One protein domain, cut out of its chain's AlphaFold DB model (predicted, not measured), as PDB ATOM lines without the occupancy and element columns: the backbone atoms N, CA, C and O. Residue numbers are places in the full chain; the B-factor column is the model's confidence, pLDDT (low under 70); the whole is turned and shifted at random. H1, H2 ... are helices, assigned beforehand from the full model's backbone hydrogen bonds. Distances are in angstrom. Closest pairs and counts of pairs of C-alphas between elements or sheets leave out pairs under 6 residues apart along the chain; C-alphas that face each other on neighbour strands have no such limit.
ATOM      1  N   ILE A  35      13.705 -38.265 -12.983       89.75
ATOM      2  CA  ILE A  35      14.538 -38.238 -11.781       89.75
ATOM      3  C   ILE A  35      14.967 -39.654 -11.399       89.75
ATOM      4  O   ILE A  35      14.382 -40.651 -11.825       89.75
ATOM      5  N   LYS A  36      16.012 -39.754 -10.574       94.12
ATOM      6  CA  LYS A  36      16.453 -41.040 -10.037       94.12
ATOM      7  C   LYS A  36      15.443 -41.533  -9.003       94.12
ATOM      8  O   LYS A  36      15.306 -40.918  -7.954       94.12
ATOM      9  N   LEU A  37      14.818 -42.668  -9.291       92.56
ATOM     10  CA  LEU A  37      13.869 -43.336  -8.401       92.56
ATOM     11  C   LEU A  37      14.515 -44.522  -7.677       92.56
ATOM     12  O   LEU A  37      15.444 -45.161  -8.197       92.56
ATOM     13  N   SER A  38      13.988 -44.842  -6.495       93.88
ATOM     14  CA  SER A  38      14.276 -46.100  -5.798       93.88
ATOM     15  C   SER A  38      13.749 -47.309  -6.594       93.88
ATOM     16  O   SER A  38      13.075 -47.164  -7.616       93.88
ATOM     17  N   LYS A  39      14.031 -48.537  -6.135       94.56
ATOM     18  CA  LYS A  39      13.442 -49.742  -6.747       94.56
ATOM     19  C   LYS A  39      11.909 -49.719  -6.671       94.56
ATOM     20  O   LYS A  39      11.264 -50.034  -7.665       94.56
ATOM     21  N   GLN A  40      11.354 -49.330  -5.525       91.69
ATOM     22  CA  GLN A  40       9.910 -49.235  -5.306       91.69
ATOM     23  C   GLN A  40       9.313 -48.060  -6.091       91.69
ATOM     24  O   GLN A  40       8.303 -48.221  -6.769       91.69
ATOM     25  N   GLY A  41       9.987 -46.907  -6.096       91.88
ATOM     26  CA  GLY A  41       9.586 -45.748  -6.895       91.88
ATOM     27  C   GLY A  41       9.485 -46.075  -8.388       91.88
ATOM     28  O   GLY A  41       8.535 -45.661  -9.039       91.88
ATOM     29  N   LYS A  42      10.397 -46.890  -8.936       93.25
ATOM     30  CA  LYS A  42      10.283 -47.369 -10.327       93.25
ATOM     31  C   LYS A  42       9.034 -48.219 -10.557       93.25
ATOM     32  O   LYS A  42       8.361 -48.018 -11.554       93.25
ATOM     33  N   GLN A  43       8.688 -49.105  -9.624       91.69
ATOM     34  CA  GLN A  43       7.462 -49.905  -9.732       91.69
ATOM     35  C   GLN A  43       6.208 -49.024  -9.722       91.69
ATOM     36  O   GLN A  43       5.283 -49.269 -10.493       91.69
ATOM     37  N   PHE A  44       6.185 -47.976  -8.891       92.56
ATOM     38  CA  PHE A  44       5.104 -46.991  -8.929       92.56
ATOM     39  C   PHE A  44       5.074 -46.220 -10.244       92.56
ATOM     40  O   PHE A  44       3.998 -46.005 -10.787       92.56
ATOM     41  N   PHE A  45       6.229 -45.828 -10.774       91.56
ATOM     42  CA  PHE A  45       6.319 -45.148 -12.062       91.56
ATOM     43  C   PHE A  45       5.759 -46.012 -13.199       91.56
ATOM     44  O   PHE A  45       4.919 -45.536 -13.957       91.56
ATOM     45  N   ASP A  46       6.152 -47.283 -13.264       88.12
ATOM     46  CA  ASP A  46       5.675 -48.226 -14.279       88.12
ATOM     47  C   ASP A  46       4.155 -48.437 -14.174       88.12
ATOM     48  O   ASP A  46       3.454 -48.395 -15.182       88.12
ATOM     49  N   LEU A  47       3.619 -48.577 -12.956       85.19
ATOM     50  CA  LEU A  47       2.172 -48.671 -12.722       85.19
ATOM     51  C   LEU A  47       1.429 -47.389 -13.124       85.19
ATOM     52  O   LEU A  47       0.336 -47.436 -13.684       85.19
ATOM     53  N   LEU A  48       1.992 -46.220 -12.822       85.88
ATOM     54  CA  LEU A  48       1.387 -44.957 -13.232       85.88
ATOM     55  C   LEU A  48       1.361 -44.858 -14.755       85.88
ATOM     56  O   LEU A  48       0.340 -44.453 -15.297       85.88
ATOM     57  N   LEU A  49       2.415 -45.297 -15.449       81.69
ATOM     58  CA  LEU A  49       2.427 -45.343 -16.908       81.69
ATOM     59  C   LEU A  49       1.350 -46.261 -17.491       81.69
ATOM     60  O   LEU A  49       0.779 -45.889 -18.511       81.69
ATOM     61  N   THR A  50       1.016 -47.398 -16.869       75.94
ATOM     62  CA  THR A  50      -0.090 -48.238 -17.372       75.94
ATOM     63  C   THR A  50      -1.437 -47.531 -17.241       75.94
ATOM     64  O   THR A  50      -2.225 -47.531 -18.173       75.94
ATOM     65  N   LEU A  51      -1.686 -46.859 -16.111       70.62
ATOM     66  CA  LEU A  51      -2.946 -46.134 -15.871       70.62
ATOM     67  C   LEU A  51      -3.135 -44.921 -16.790       70.62
ATOM     68  O   LEU A  51      -4.251 -44.476 -17.035       70.62
ATOM     69  N   VAL A  52      -2.016 -44.349 -17.209       68.69
ATOM     70  CA  VAL A  52      -1.910 -43.125 -17.995       68.69
ATOM     71  C   VAL A  52      -1.906 -43.456 -19.494       68.69
ATOM     72  O   VAL A  52      -2.528 -42.751 -20.281       68.69
ATOM     73  N   GLY A  53      -1.260 -44.558 -19.885       60.56
ATOM     74  CA  GLY A  53      -1.173 -45.039 -21.266       60.56
ATOM     75  C   GLY A  53      -2.503 -45.508 -21.862       60.56
ATOM     76  O   GLY A  53      -2.662 -45.433 -23.074       60.56
ATOM     77  N   ASP A  54      -3.464 -45.902 -21.022       56.62
ATOM     78  CA  ASP A  54      -4.838 -46.227 -21.436       56.62
ATOM     79  C   ASP A  54      -5.712 -44.977 -21.674       56.62
ATOM     80  O   ASP A  54      -6.892 -45.091 -21.997       56.62
ATOM     81  N   SER A  55      -5.172 -43.766 -21.493       57.88
ATOM     82  CA  SER A  55      -5.910 -42.529 -21.753       57.88
ATOM     83  C   SER A  55      -5.667 -42.028 -23.181       57.88
ATOM     84  O   SER A  55      -4.522 -41.942 -23.620       57.88
ATOM     85  N   ASP A  56      -6.719 -41.563 -23.860       53.16
ATOM     86  CA  ASP A  56      -6.641 -40.939 -25.196       53.16
ATOM     87  C   ASP A  56      -5.859 -39.608 -25.233       53.16
ATOM     88  O   ASP A  56      -5.751 -38.956 -26.278       53.16
ATOM     89  N   VAL A  57      -5.328 -39.157 -24.090       55.94
ATOM     90  CA  VAL A  57      -4.547 -37.924 -23.986       55.94
ATOM     91  C   VAL A  57      -3.066 -38.236 -24.240       55.94
ATOM     92  O   VAL A  57      -2.459 -39.000 -23.495       55.94
ATOM     93  N   PRO A  58      -2.443 -37.629 -25.262       53.69
ATOM     94  CA  PRO A  58      -1.027 -37.829 -25.556       53.69
ATOM     95  C   PRO A  58      -0.140 -37.219 -24.465       53.69
ATOM     96  O   PRO A  58      -0.126 -36.001 -24.275       53.69
ATOM     97  N   PHE A  59       0.654 -38.047 -23.789       60.59
ATOM     98  CA  PHE A  59       1.616 -37.559 -22.802       60.59
ATOM     99  C   PHE A  59       2.866 -36.987 -23.479       60.59
ATOM    100  O   PHE A  59       3.475 -37.588 -24.365       60.59
ATOM    101  N   ALA A  60       3.273 -35.799 -23.052       60.09
ATOM    102  CA  ALA A  60       4.519 -35.166 -23.443       60.09
ATOM    103  C   ALA A  60       5.660 -35.581 -22.499       60.09
ATOM    104  O   ALA A  60       5.457 -36.011 -21.367       60.09
ATOM    105  N   LYS A  61       6.916 -35.353 -22.906       57.88
ATOM    106  CA  LYS A  61       8.087 -35.561 -22.025       57.88
ATOM    107  C   LYS A  61       8.022 -34.768 -20.712       57.88
ATOM    108  O   LYS A  61       8.633 -35.185 -19.733       57.88
ATOM    109  N   VAL A  62       7.304 -33.640 -20.688       57.31
ATOM    110  CA  VAL A  62       7.042 -32.856 -19.465       57.31
ATOM    111  C   VAL A  62       6.259 -33.667 -18.430       57.31
ATOM    112  O   VAL A  62       6.505 -33.518 -17.232       57.31
ATOM    113  N   ASP A  63       5.412 -34.590 -18.877       71.88
ATOM    114  CA  ASP A  63       4.597 -35.413 -17.990       71.88
ATOM    115  C   ASP A  63       5.436 -36.491 -17.297       71.88
ATOM    116  O   ASP A  63       5.135 -36.857 -16.164       71.88
ATOM    117  N   SER A  64       6.572 -36.911 -17.882       79.69
ATOM    118  CA  SER A  64       7.516 -37.815 -17.200       79.69
ATOM    119  C   SER A  64       7.998 -37.234 -15.871       79.69
ATOM    120  O   SER A  64       8.114 -37.974 -14.894       79.69
ATOM    121  N   LEU A  65       8.240 -35.920 -15.782       84.56
ATOM    122  CA  LEU A  65       8.659 -35.311 -14.520       84.56
ATOM    123  C   LEU A  65       7.557 -35.405 -13.466       84.56
ATOM    124  O   LEU A  65       7.833 -35.815 -12.342       84.56
ATOM    125  N   GLN A  66       6.317 -35.076 -13.824       85.69
ATOM    126  CA  GLN A  66       5.190 -35.128 -12.891       85.69
ATOM    127  C   GLN A  66       4.899 -36.564 -12.441       85.69
ATOM    128  O   GLN A  66       4.729 -36.807 -11.248       85.69
ATOM    129  N   ILE A  67       4.944 -37.526 -13.366       88.62
ATOM    130  CA  ILE A  67       4.785 -38.954 -13.062       88.62
ATOM    131  C   ILE A  67       5.938 -39.446 -12.176       88.62
ATOM    132  O   ILE A  67       5.705 -40.168 -11.210       88.62
ATOM    133  N   SER A  68       7.176 -39.011 -12.431       91.56
ATOM    134  CA  SER A  68       8.329 -39.371 -11.592       91.56
ATOM    135  C   SER A  68       8.216 -38.792 -10.179       91.56
ATOM    136  O   SER A  68       8.516 -39.481  -9.209       91.56
ATOM    137  N   LEU A  69       7.761 -37.543 -10.047       92.31
ATOM    138  CA  LEU A  69       7.538 -36.903  -8.749       92.31
ATOM    139  C   LEU A  69       6.389 -37.562  -7.979       92.31
ATOM    140  O   LEU A  69       6.480 -37.711  -6.759       92.31
ATOM    141  N   LEU A  70       5.333 -37.987  -8.678       93.56
ATOM    142  CA  LEU A  70       4.235 -38.734  -8.075       93.56
ATOM    143  C   LEU A  70       4.718 -40.106  -7.589       93.56
ATOM    144  O   LEU A  70       4.450 -40.471  -6.448       93.56
ATOM    145  N   ALA A  71       5.484 -40.824  -8.410       94.69
ATOM    146  CA  ALA A  71       6.058 -42.118  -8.055       94.69
ATOM    147  C   ALA A  71       6.982 -42.038  -6.827       94.69
ATOM    148  O   ALA A  71       6.865 -42.846  -5.908       94.69
ATOM    149  N   GLU A  72       7.858 -41.032  -6.776       96.75
ATOM    150  CA  GLU A  72       8.720 -40.771  -5.618       96.75
ATOM    151  C   GLU A  72       7.901 -40.407  -4.370       96.75
ATOM    152  O   GLU A  72       8.177 -40.895  -3.277       96.75
ATOM    153  N   SER A  73       6.854 -39.590  -4.517       96.00
ATOM    154  CA  SER A  73       6.002 -39.205  -3.385       96.00
ATOM    155  C   SER A  73       5.218 -40.396  -2.822       96.00
ATOM    156  O   SER A  73       5.052 -40.493  -1.607       96.00
ATOM    157  N   LEU A  74       4.766 -41.324  -3.674       95.94
ATOM    158  CA  LEU A  74       4.125 -42.576  -3.253       95.94
ATOM    159  C   LEU A  74       5.098 -43.487  -2.494       95.94
ATOM    160  O   LEU A  74       4.736 -44.037  -1.454       95.94
ATOM    161  N   ASP A  75       6.337 -43.603  -2.968       96.75
ATOM    162  CA  ASP A  75       7.385 -44.367  -2.286       96.75
ATOM    163  C   ASP A  75       7.718 -43.770  -0.907       96.75
ATOM    164  O   ASP A  75       7.718 -44.470   0.107       96.75
ATOM    165  N   GLN A  76       7.895 -42.449  -0.828       96.25
ATOM    166  CA  GLN A  76       8.112 -41.748   0.442       96.25
ATOM    167  C   GLN A  76       6.936 -41.920   1.410       96.25
ATOM    168  O   GLN A  76       7.148 -42.104   2.613       96.25
ATOM    169  N   LEU A  77       5.700 -41.898   0.901       95.81
ATOM    170  CA  LEU A  77       4.505 -42.167   1.694       95.81
ATOM    171  C   LEU A  77       4.555 -43.585   2.284       95.81
ATOM    172  O   LEU A  77       4.377 -43.740   3.493       95.81
ATOM    173  N   GLN A  78       4.858 -44.596   1.468       95.19
ATOM    174  CA  GLN A  78       4.949 -45.989   1.907       95.19
ATOM    175  C   GLN A  78       6.040 -46.181   2.971       95.19
ATOM    176  O   GLN A  78       5.754 -46.682   4.057       95.19
ATOM    177  N   GLN A  79       7.257 -45.691   2.724       95.75
ATOM    178  CA  GLN A  79       8.362 -45.779   3.691       95.75
ATOM    179  C   GLN A  79       8.037 -45.067   5.012       95.75
ATOM    180  O   GLN A  79       8.404 -45.527   6.097       95.75
ATOM    181  N   SER A  80       7.331 -43.933   4.942       95.81
ATOM    182  CA  SER A  80       6.914 -43.207   6.140       95.81
ATOM    183  C   SER A  80       5.872 -43.981   6.956       95.81
ATOM    184  O   SER A  80       5.979 -44.014   8.183       95.81
ATOM    185  N   LEU A  81       4.926 -44.664   6.299       96.00
ATOM    186  CA  LEU A  81       3.957 -45.545   6.956       96.00
ATOM    187  C   LEU A  81       4.647 -46.731   7.625       96.00
ATOM    188  O   LEU A  81       4.369 -46.999   8.790       96.00
ATOM    189  N   ASP A  82       5.591 -47.380   6.947       96.38
ATOM    190  CA  ASP A  82       6.342 -48.505   7.514       96.38
ATOM    191  C   ASP A  82       7.107 -48.093   8.780       96.38
ATOM    192  O   ASP A  82       7.094 -48.804   9.791       96.38
ATOM    193  N   SER A  83       7.712 -46.900   8.776       95.12
ATOM    194  CA  SER A  83       8.370 -46.340   9.961       95.12
ATOM    195  C   SER A  83       7.383 -46.025  11.088       95.12
ATOM    196  O   SER A  83       7.683 -46.292  12.252       95.12
ATOM    197  N   ILE A  84       6.205 -45.473  10.777       96.00
ATOM    198  CA  ILE A  84       5.164 -45.187  11.776       96.00
ATOM    199  C   ILE A  84       4.605 -46.486  12.366       96.00
ATOM    200  O   ILE A  84       4.417 -46.561  13.576       96.00
ATOM    201  N   HIS A  85       4.378 -47.517  11.553       95.88
ATOM    202  CA  HIS A  85       3.911 -48.820  12.027       95.88
ATOM    203  C   HIS A  85       4.952 -49.513  12.909       95.88
ATOM    204  O   HIS A  85       4.595 -50.100  13.927       95.88
ATOM    205  N   SER A  86       6.233 -49.410  12.551       94.81
ATOM    206  CA  SER A  86       7.317 -50.063  13.291       94.81
ATOM    207  C   SER A  86       7.655 -49.349  14.601       94.81
ATOM    208  O   SER A  86       7.903 -49.997  15.613       94.81
ATOM    209  N   ASN A  87       7.674 -48.013  14.590       94.00
ATOM    210  CA  ASN A  87       8.204 -47.207  15.698       94.00
ATOM    211  C   ASN A  87       7.132 -46.404  16.447       94.00
ATOM    212  O   ASN A  87       7.451 -45.706  17.409       94.00
ATOM    213  N   GLY A  88       5.879 -46.457  15.996       92.94
ATOM    214  CA  GLY A  88       4.808 -45.596  16.481       92.94
ATOM    215  C   GLY A  88       4.977 -44.129  16.068       92.94
ATOM    216  O   GLY A  88       5.913 -43.724  15.375       92.94
ATOM    217  N   VAL A  89       4.033 -43.300  16.517       93.44
ATOM    218  CA  VAL A  89       4.070 -41.833  16.345       93.44
ATOM    219  C   VAL A  89       5.058 -41.173  17.317       93.44
ATOM    220  O   VAL A  89       5.630 -40.121  17.020       93.44
ATOM    221  N   VAL A  90       5.281 -41.809  18.466       93.69
ATOM    222  CA  VAL A  90       6.262 -41.428  19.485       93.69
ATOM    223  C   VAL A  90       7.187 -42.620  19.677       93.69
ATOM    224  O   VAL A  90       6.712 -43.729  19.909       93.69
ATOM    225  N   MET A  91       8.489 -42.389  19.548       92.00
ATOM    226  CA  MET A  91       9.501 -43.434  19.658       92.00
ATOM    227  C   MET A  91       9.800 -43.765  21.126       92.00
ATOM    228  O   MET A  91       9.433 -43.021  22.036       92.00
ATOM    229  N   ALA A  92      10.512 -44.870  21.363       87.94
ATOM    230  CA  ALA A  92      10.859 -45.341  22.708       87.94
ATOM    231  C   ALA A  92      11.668 -44.324  23.543       87.94
ATOM    232  O   ALA A  92      11.623 -44.366  24.769       87.94
ATOM    233  N   ASP A  93      12.377 -43.393  22.896       92.00
ATOM    234  CA  ASP A  93      13.111 -42.299  23.548       92.00
ATOM    235  C   ASP A  93      12.231 -41.073  23.880       92.00
ATOM    236  O   ASP A  93      12.742 -40.031  24.290       92.00
ATOM    237  N   GLY A  94      10.913 -41.178  23.680       91.94
ATOM    238  CA  GLY A  94       9.935 -40.117  23.910       91.94
ATOM    239  C   GLY A  94       9.897 -39.044  22.820       91.94
ATOM    240  O   GLY A  94       9.072 -38.130  22.896       91.94
ATOM    241  N   LYS A  95      10.754 -39.119  21.791       94.31
ATOM    242  CA  LYS A  95      10.749 -38.149  20.692       94.31
ATOM    243  C   LYS A  95       9.680 -38.488  19.663       94.31
ATOM    244  O   LYS A  95       9.306 -39.640  19.446       94.31
ATOM    245  N   ARG A  96       9.208 -37.451  18.970       93.44
ATOM    246  CA  ARG A  96       8.280 -37.606  17.850       93.44
ATOM    247  C   ARG A  96       8.960 -38.337  16.695       93.44
ATOM    248  O   ARG A  96      10.063 -37.976  16.288       93.44
ATOM    249  N   ASN A  97       8.255 -39.298  16.107       94.56
ATOM    250  CA  ASN A  97       8.681 -39.925  14.868       94.56
ATOM    251  C   ASN A  97       8.547 -38.929  13.701       94.56
ATOM    252  O   ASN A  97       7.441 -38.529  13.313       94.56
ATOM    253  N   MET A  98       9.682 -38.530  13.122       95.19
ATOM    254  CA  MET A  98       9.731 -37.579  12.005       95.19
ATOM    255  C   MET A  98       9.122 -38.131  10.711       95.19
ATOM    256  O   MET A  98       8.759 -37.344   9.836       95.19
ATOM    257  N   ALA A  99       8.907 -39.448  10.619       94.88
ATOM    258  CA  ALA A  99       8.145 -40.053   9.533       94.88
ATOM    259  C   ALA A  99       6.722 -39.484   9.443       94.88
ATOM    260  O   ALA A  99       6.194 -39.362   8.348       94.88
ATOM    261  N   THR A 100       6.130 -39.016  10.550       94.62
ATOM    262  CA  THR A 100       4.824 -38.329  10.510       94.62
ATOM    263  C   THR A 100       4.855 -37.026   9.710       94.62
ATOM    264  O   THR A 100       3.876 -36.677   9.055       94.62
ATOM    265  N   THR A 101       5.975 -36.302   9.731       95.69
ATOM    266  CA  THR A 101       6.152 -35.080   8.936       95.69
ATOM    267  C   THR A 101       6.329 -35.417   7.461       95.69
ATOM    268  O   THR A 101       5.710 -34.779   6.612       95.69
ATOM    269  N   VAL A 102       7.139 -36.437   7.161       94.69
ATOM    270  CA  VAL A 102       7.339 -36.929   5.789       94.69
ATOM    271  C   VAL A 102       6.020 -37.431   5.207       94.69
ATOM    272  O   VAL A 102       5.653 -37.005   4.118       94.69
ATOM    273  N   TYR A 103       5.260 -38.223   5.969       95.50
ATOM    274  CA  TYR A 103       3.940 -38.726   5.594       95.50
ATOM    275  C   TYR A 103       2.993 -37.598   5.178       95.50
ATOM    276  O   TYR A 103       2.427 -37.636   4.092       95.50
ATOM    277  N   ASN A 104       2.854 -36.557   6.007       94.81
ATOM    278  CA  ASN A 104       1.944 -35.448   5.711       94.81
ATOM    279  C   ASN A 104       2.359 -34.667   4.455       94.81
ATOM    280  O   ASN A 104       1.505 -34.301   3.646       94.81
ATOM    281  N   SER A 105       3.660 -34.423   4.278       95.19
ATOM    282  CA  SER A 105       4.184 -33.739   3.091       95.19
ATOM    283  C   SER A 105       3.993 -34.579   1.827       95.19
ATOM    284  O   SER A 105       3.495 -34.070   0.825       95.19
ATOM    285  N   ALA A 106       4.328 -35.871   1.884       94.12
ATOM    286  CA  ALA A 106       4.162 -36.801   0.774       94.12
ATOM    287  C   ALA A 106       2.684 -36.970   0.401       94.12
ATOM    288  O   ALA A 106       2.341 -36.887  -0.773       94.12
ATOM    289  N   LEU A 107       1.788 -37.101   1.386       94.94
ATOM    290  CA  LEU A 107       0.343 -37.189   1.165       94.94
ATOM    291  C   LEU A 107      -0.197 -35.952   0.444       94.94
ATOM    292  O   LEU A 107      -1.002 -36.072  -0.479       94.94
ATOM    293  N   LYS A 108       0.253 -34.759   0.848       95.25
ATOM    294  CA  LYS A 108      -0.124 -33.518   0.170       95.25
ATOM    295  C   LYS A 108       0.347 -33.525  -1.287       95.25
ATOM    296  O   LYS A 108      -0.468 -33.284  -2.172       95.25
ATOM    297  N   ASN A 109       1.615 -33.858  -1.529       91.62
ATOM    298  CA  ASN A 109       2.181 -33.915  -2.878       91.62
ATOM    299  C   ASN A 109       1.445 -34.928  -3.764       91.62
ATOM    300  O   ASN A 109       1.124 -34.612  -4.904       91.62
ATOM    301  N   VAL A 110       1.131 -36.115  -3.233       92.00
ATOM    302  CA  VAL A 110       0.343 -37.136  -3.939       92.00
ATOM    303  C   VAL A 110      -1.029 -36.586  -4.320       92.00
ATOM    304  O   VAL A 110      -1.421 -36.688  -5.477       92.00
ATOM    305  N   ASN A 111      -1.751 -35.961  -3.387       89.12
ATOM    306  CA  ASN A 111      -3.079 -35.410  -3.667       89.12
ATOM    307  C   ASN A 111      -3.051 -34.289  -4.715       89.12
ATOM    308  O   ASN A 111      -3.913 -34.259  -5.595       89.12
ATOM    309  N   ASP A 112      -2.074 -33.382  -4.628       90.06
ATOM    310  CA  ASP A 112      -1.918 -32.286  -5.587       90.06
ATOM    311  C   ASP A 112      -1.564 -32.831  -6.982       90.06
ATOM    312  O   ASP A 112      -2.260 -32.526  -7.949       90.06
ATOM    313  N   LEU A 113      -0.578 -33.729  -7.086       88.75
ATOM    314  CA  LEU A 113      -0.162 -34.317  -8.365       88.75
ATOM    315  C   LEU A 113      -1.247 -35.201  -8.994       88.75
ATOM    316  O   LEU A 113      -1.443 -35.150 -10.204       88.75
ATOM    317  N   LEU A 114      -2.000 -35.973  -8.201       85.50
ATOM    318  CA  LEU A 114      -3.141 -36.743  -8.712       85.50
ATOM    319  C   LEU A 114      -4.228 -35.836  -9.298       85.50
ATOM    320  O   LEU A 114      -4.888 -36.222 -10.263       85.50
ATOM    321  N   ARG A 115      -4.449 -34.651  -8.716       83.88
ATOM    322  CA  ARG A 115      -5.393 -33.668  -9.257       83.88
ATOM    323  C   ARG A 115      -4.859 -33.056 -10.546       83.88
ATOM    324  O   ARG A 115      -5.598 -33.016 -11.523       83.88
ATOM    325  N   ASP A 116      -3.609 -32.607 -10.541       81.62
ATOM    326  CA  ASP A 116      -3.009 -31.883 -11.663       81.62
ATOM    327  C   ASP A 116      -2.839 -32.788 -12.898       81.62
ATOM    328  O   ASP A 116      -3.036 -32.340 -14.025       81.62
ATOM    329  N   LEU A 117      -2.601 -34.087 -12.680       76.81
ATOM    330  CA  LEU A 117      -2.562 -35.117 -13.724       76.81
ATOM    331  C   LEU A 117      -3.946 -35.689 -14.089       76.81
ATOM    332  O   LEU A 117      -4.027 -36.634 -14.868       76.81
ATOM    333  N   ASN A 118      -5.045 -35.173 -13.522       76.06
ATOM    334  CA  ASN A 118      -6.407 -35.700 -13.705       76.06
ATOM    335  C   ASN A 118      -6.580 -37.198 -13.361       76.06
ATOM    336  O   ASN A 118      -7.517 -37.853 -13.813       76.06
ATOM    337  N   LEU A 119      -5.736 -37.737 -12.482       75.06
ATOM    338  CA  LEU A 119      -5.763 -39.142 -12.060       75.06
ATOM    339  C   LEU A 119      -6.740 -39.415 -10.907       75.06
ATOM    340  O   LEU A 119      -6.978 -40.568 -10.534       75.06
ATOM    341  N   THR A 120      -7.355 -38.376 -10.336       76.44
ATOM    342  CA  THR A 120      -8.425 -38.564  -9.347       76.44
ATOM    343  C   THR A 120      -9.634 -39.271  -9.967       76.44
ATOM    344  O   THR A 120      -9.956 -39.084 -11.138       76.44
ATOM    345  N   MET A 121     -10.355 -40.069  -9.173       70.44
ATOM    346  CA  MET A 121     -11.579 -40.747  -9.631       70.44
ATOM    347  C   MET A 121     -12.594 -39.760 -10.224       70.44
ATOM    348  O   MET A 121     -13.112 -39.994 -11.308       70.44
ATOM    349  N   ASN A 122     -12.822 -38.621  -9.563       71.19
ATOM    350  CA  ASN A 122     -13.749 -37.596 -10.046       71.19
ATOM    351  C   ASN A 122     -13.324 -36.998 -11.392       71.19
ATOM    352  O   ASN A 122     -14.180 -36.749 -12.238       71.19
ATOM    353  N   ALA A 123     -12.026 -36.745 -11.592       70.19
ATOM    354  CA  ALA A 123     -11.514 -36.239 -12.863       70.19
ATOM    355  C   ALA A 123     -11.687 -37.280 -13.977       70.19
ATOM    356  O   ALA A 123     -12.243 -36.953 -15.023       70.19
ATOM    357  N   ARG A 124     -11.347 -38.546 -13.702       68.88
ATOM    358  CA  ARG A 124     -11.543 -39.661 -14.641       68.88
ATOM    359  C   ARG A 124     -13.015 -39.864 -15.009       68.88
ATOM    360  O   ARG A 124     -13.336 -39.959 -16.185       68.88
ATOM    361  N   VAL A 125     -13.932 -39.831 -14.039       68.88
ATOM    362  CA  VAL A 125     -15.385 -39.921 -14.291       68.88
ATOM    363  C   VAL A 125     -15.883 -38.740 -15.126       68.88
ATOM    364  O   VAL A 125     -16.650 -38.937 -16.063       68.88
ATOM    365  N   LYS A 126     -15.440 -37.511 -14.835       72.00
ATOM    366  CA  LYS A 126     -15.796 -36.338 -15.649       72.00
ATOM    367  C   LYS A 126     -15.281 -36.457 -17.080       72.00
ATOM    368  O   LYS A 126     -16.002 -36.096 -18.001       72.00
ATOM    369  N   GLN A 127     -14.066 -36.963 -17.266       68.06
ATOM    370  CA  GLN A 127     -13.495 -37.197 -18.588       68.06
ATOM    371  C   GLN A 127     -14.295 -38.257 -19.355       68.06
ATOM    372  O   GLN A 127     -14.698 -37.994 -20.482       68.06
ATOM    373  N   LEU A 128     -14.639 -39.382 -18.717       66.88
ATOM    374  CA  LEU A 128     -15.514 -40.402 -19.305       66.88
ATOM    375  C   LEU A 128     -16.874 -39.821 -19.721       66.88
ATOM    376  O   LEU A 128     -17.311 -40.020 -20.851       66.88
ATOM    377  N   LEU A 129     -17.526 -39.046 -18.846       68.88
ATOM    378  CA  LEU A 129     -18.806 -38.399 -19.158       68.88
ATOM    379  C   LEU A 129     -18.686 -37.398 -20.315       68.88
ATOM    380  O   LEU A 129     -19.566 -37.352 -21.170       68.88
ATOM    381  N   ASN A 130     -17.601 -36.623 -20.366       68.50
ATOM    382  CA  ASN A 130     -17.338 -35.697 -21.465       68.50
ATOM    383  C   ASN A 130     -17.112 -36.439 -22.789       68.50
ATOM    384  O   ASN A 130     -17.610 -35.987 -23.818       68.50
ATOM    385  N   ASN A 131     -16.425 -37.584 -22.781       62.84
ATOM    386  CA  ASN A 131     -16.213 -38.403 -23.979       62.84
ATOM    387  C   ASN A 131     -17.553 -38.956 -24.500       62.84
ATOM    388  O   ASN A 131     -17.883 -38.780 -25.673       62.84
ATOM    389  N   VAL A 132     -18.393 -39.483 -23.599       61.69
ATOM    390  CA  VAL A 132     -19.757 -39.952 -23.915       61.69
ATOM    391  C   VAL A 132     -20.633 -38.819 -24.472       61.69
ATOM    392  O   VAL A 132     -21.374 -39.016 -25.433       61.69
ATOM    393  N   GLN A 133     -20.551 -37.614 -23.899       61.62
ATOM    394  CA  GLN A 133     -21.345 -36.456 -24.334       61.62
ATOM    395  C   GLN A 133     -20.844 -35.810 -25.633       61.62
ATOM    396  O   GLN A 133     -21.641 -35.219 -26.362       61.62
TER     397      GLN A 133
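What this domain is: This is residues 35 to 133 of the 148 residues of an uncharacterized protein of Lactiplantibacillus pentosus (UniProt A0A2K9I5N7). A long helical hairpin of H2 and H3 makes the body, and H1 crosses the first half of H2 on its own, apart from H3. H4 lengthens one end, running nearly in line with H3's direction but set off from it, while the loop of residues 88 to 98 closes the hairpin at the other end. The printed part has 99 residues with four named helices, H1, H2, H3 and H4 in chain order, and no named strand; its class is all helix. The whole is loose, with a radius of gyration of the C-alphas of 16.4 A and spans of 58 by 28 by 17 A.

Where its parts are: H1, residues 39 to 53, begins at C-alpha 39 (13.442, -49.742, -6.747) and is 21.1 A long. H2, residues 61 to 87, is the longest helix at 39.5 A. H3, residues 99 to 116, measures 25.3 A. H4, residues 121 to 133, measures 18.2 A and ends at C-alpha 133 (-21.345, -36.456, -24.334).

How they stand to each other: H1 and H2 touch, H2 with its residues 67 to 75 alone; the closest C-alphas, those of Phe 45 and Ala 71, are 5.0 A apart. Their tilt is steep, 47 degrees, opposite ways. H2 and H3 form a helical hairpin and touch at a shallow tilt of 30 degrees, opposite ways, with the C-alphas of Ser 80 and Ala 99 closest at 4.8 A. H3 and H4 are close but not clearly touching: their closest C-alphas, of Arg 115 and Ala 123, are 7.6 A apart. They run the same way at a shallow tilt of 7 degrees. H1 and H4 are apart, as are H2 and H4. Every O i to N i+4 pair is within hydrogen-bond range in H1, H3 and H4, and 21 of 23 in H2.

The domain as a whole: The C-alphas of Asp 93 and Gln 133, the two farthest apart, are separated by 59.3 A. The printed part has no cut. The link from H2 to H3 is long, that from H1 to H2 short, and that from H3 to H4 tight. Mean pLDDT of the printed part is 84.0; residues 52 to 62, 124 to 125 and 127 to 133 are under 70.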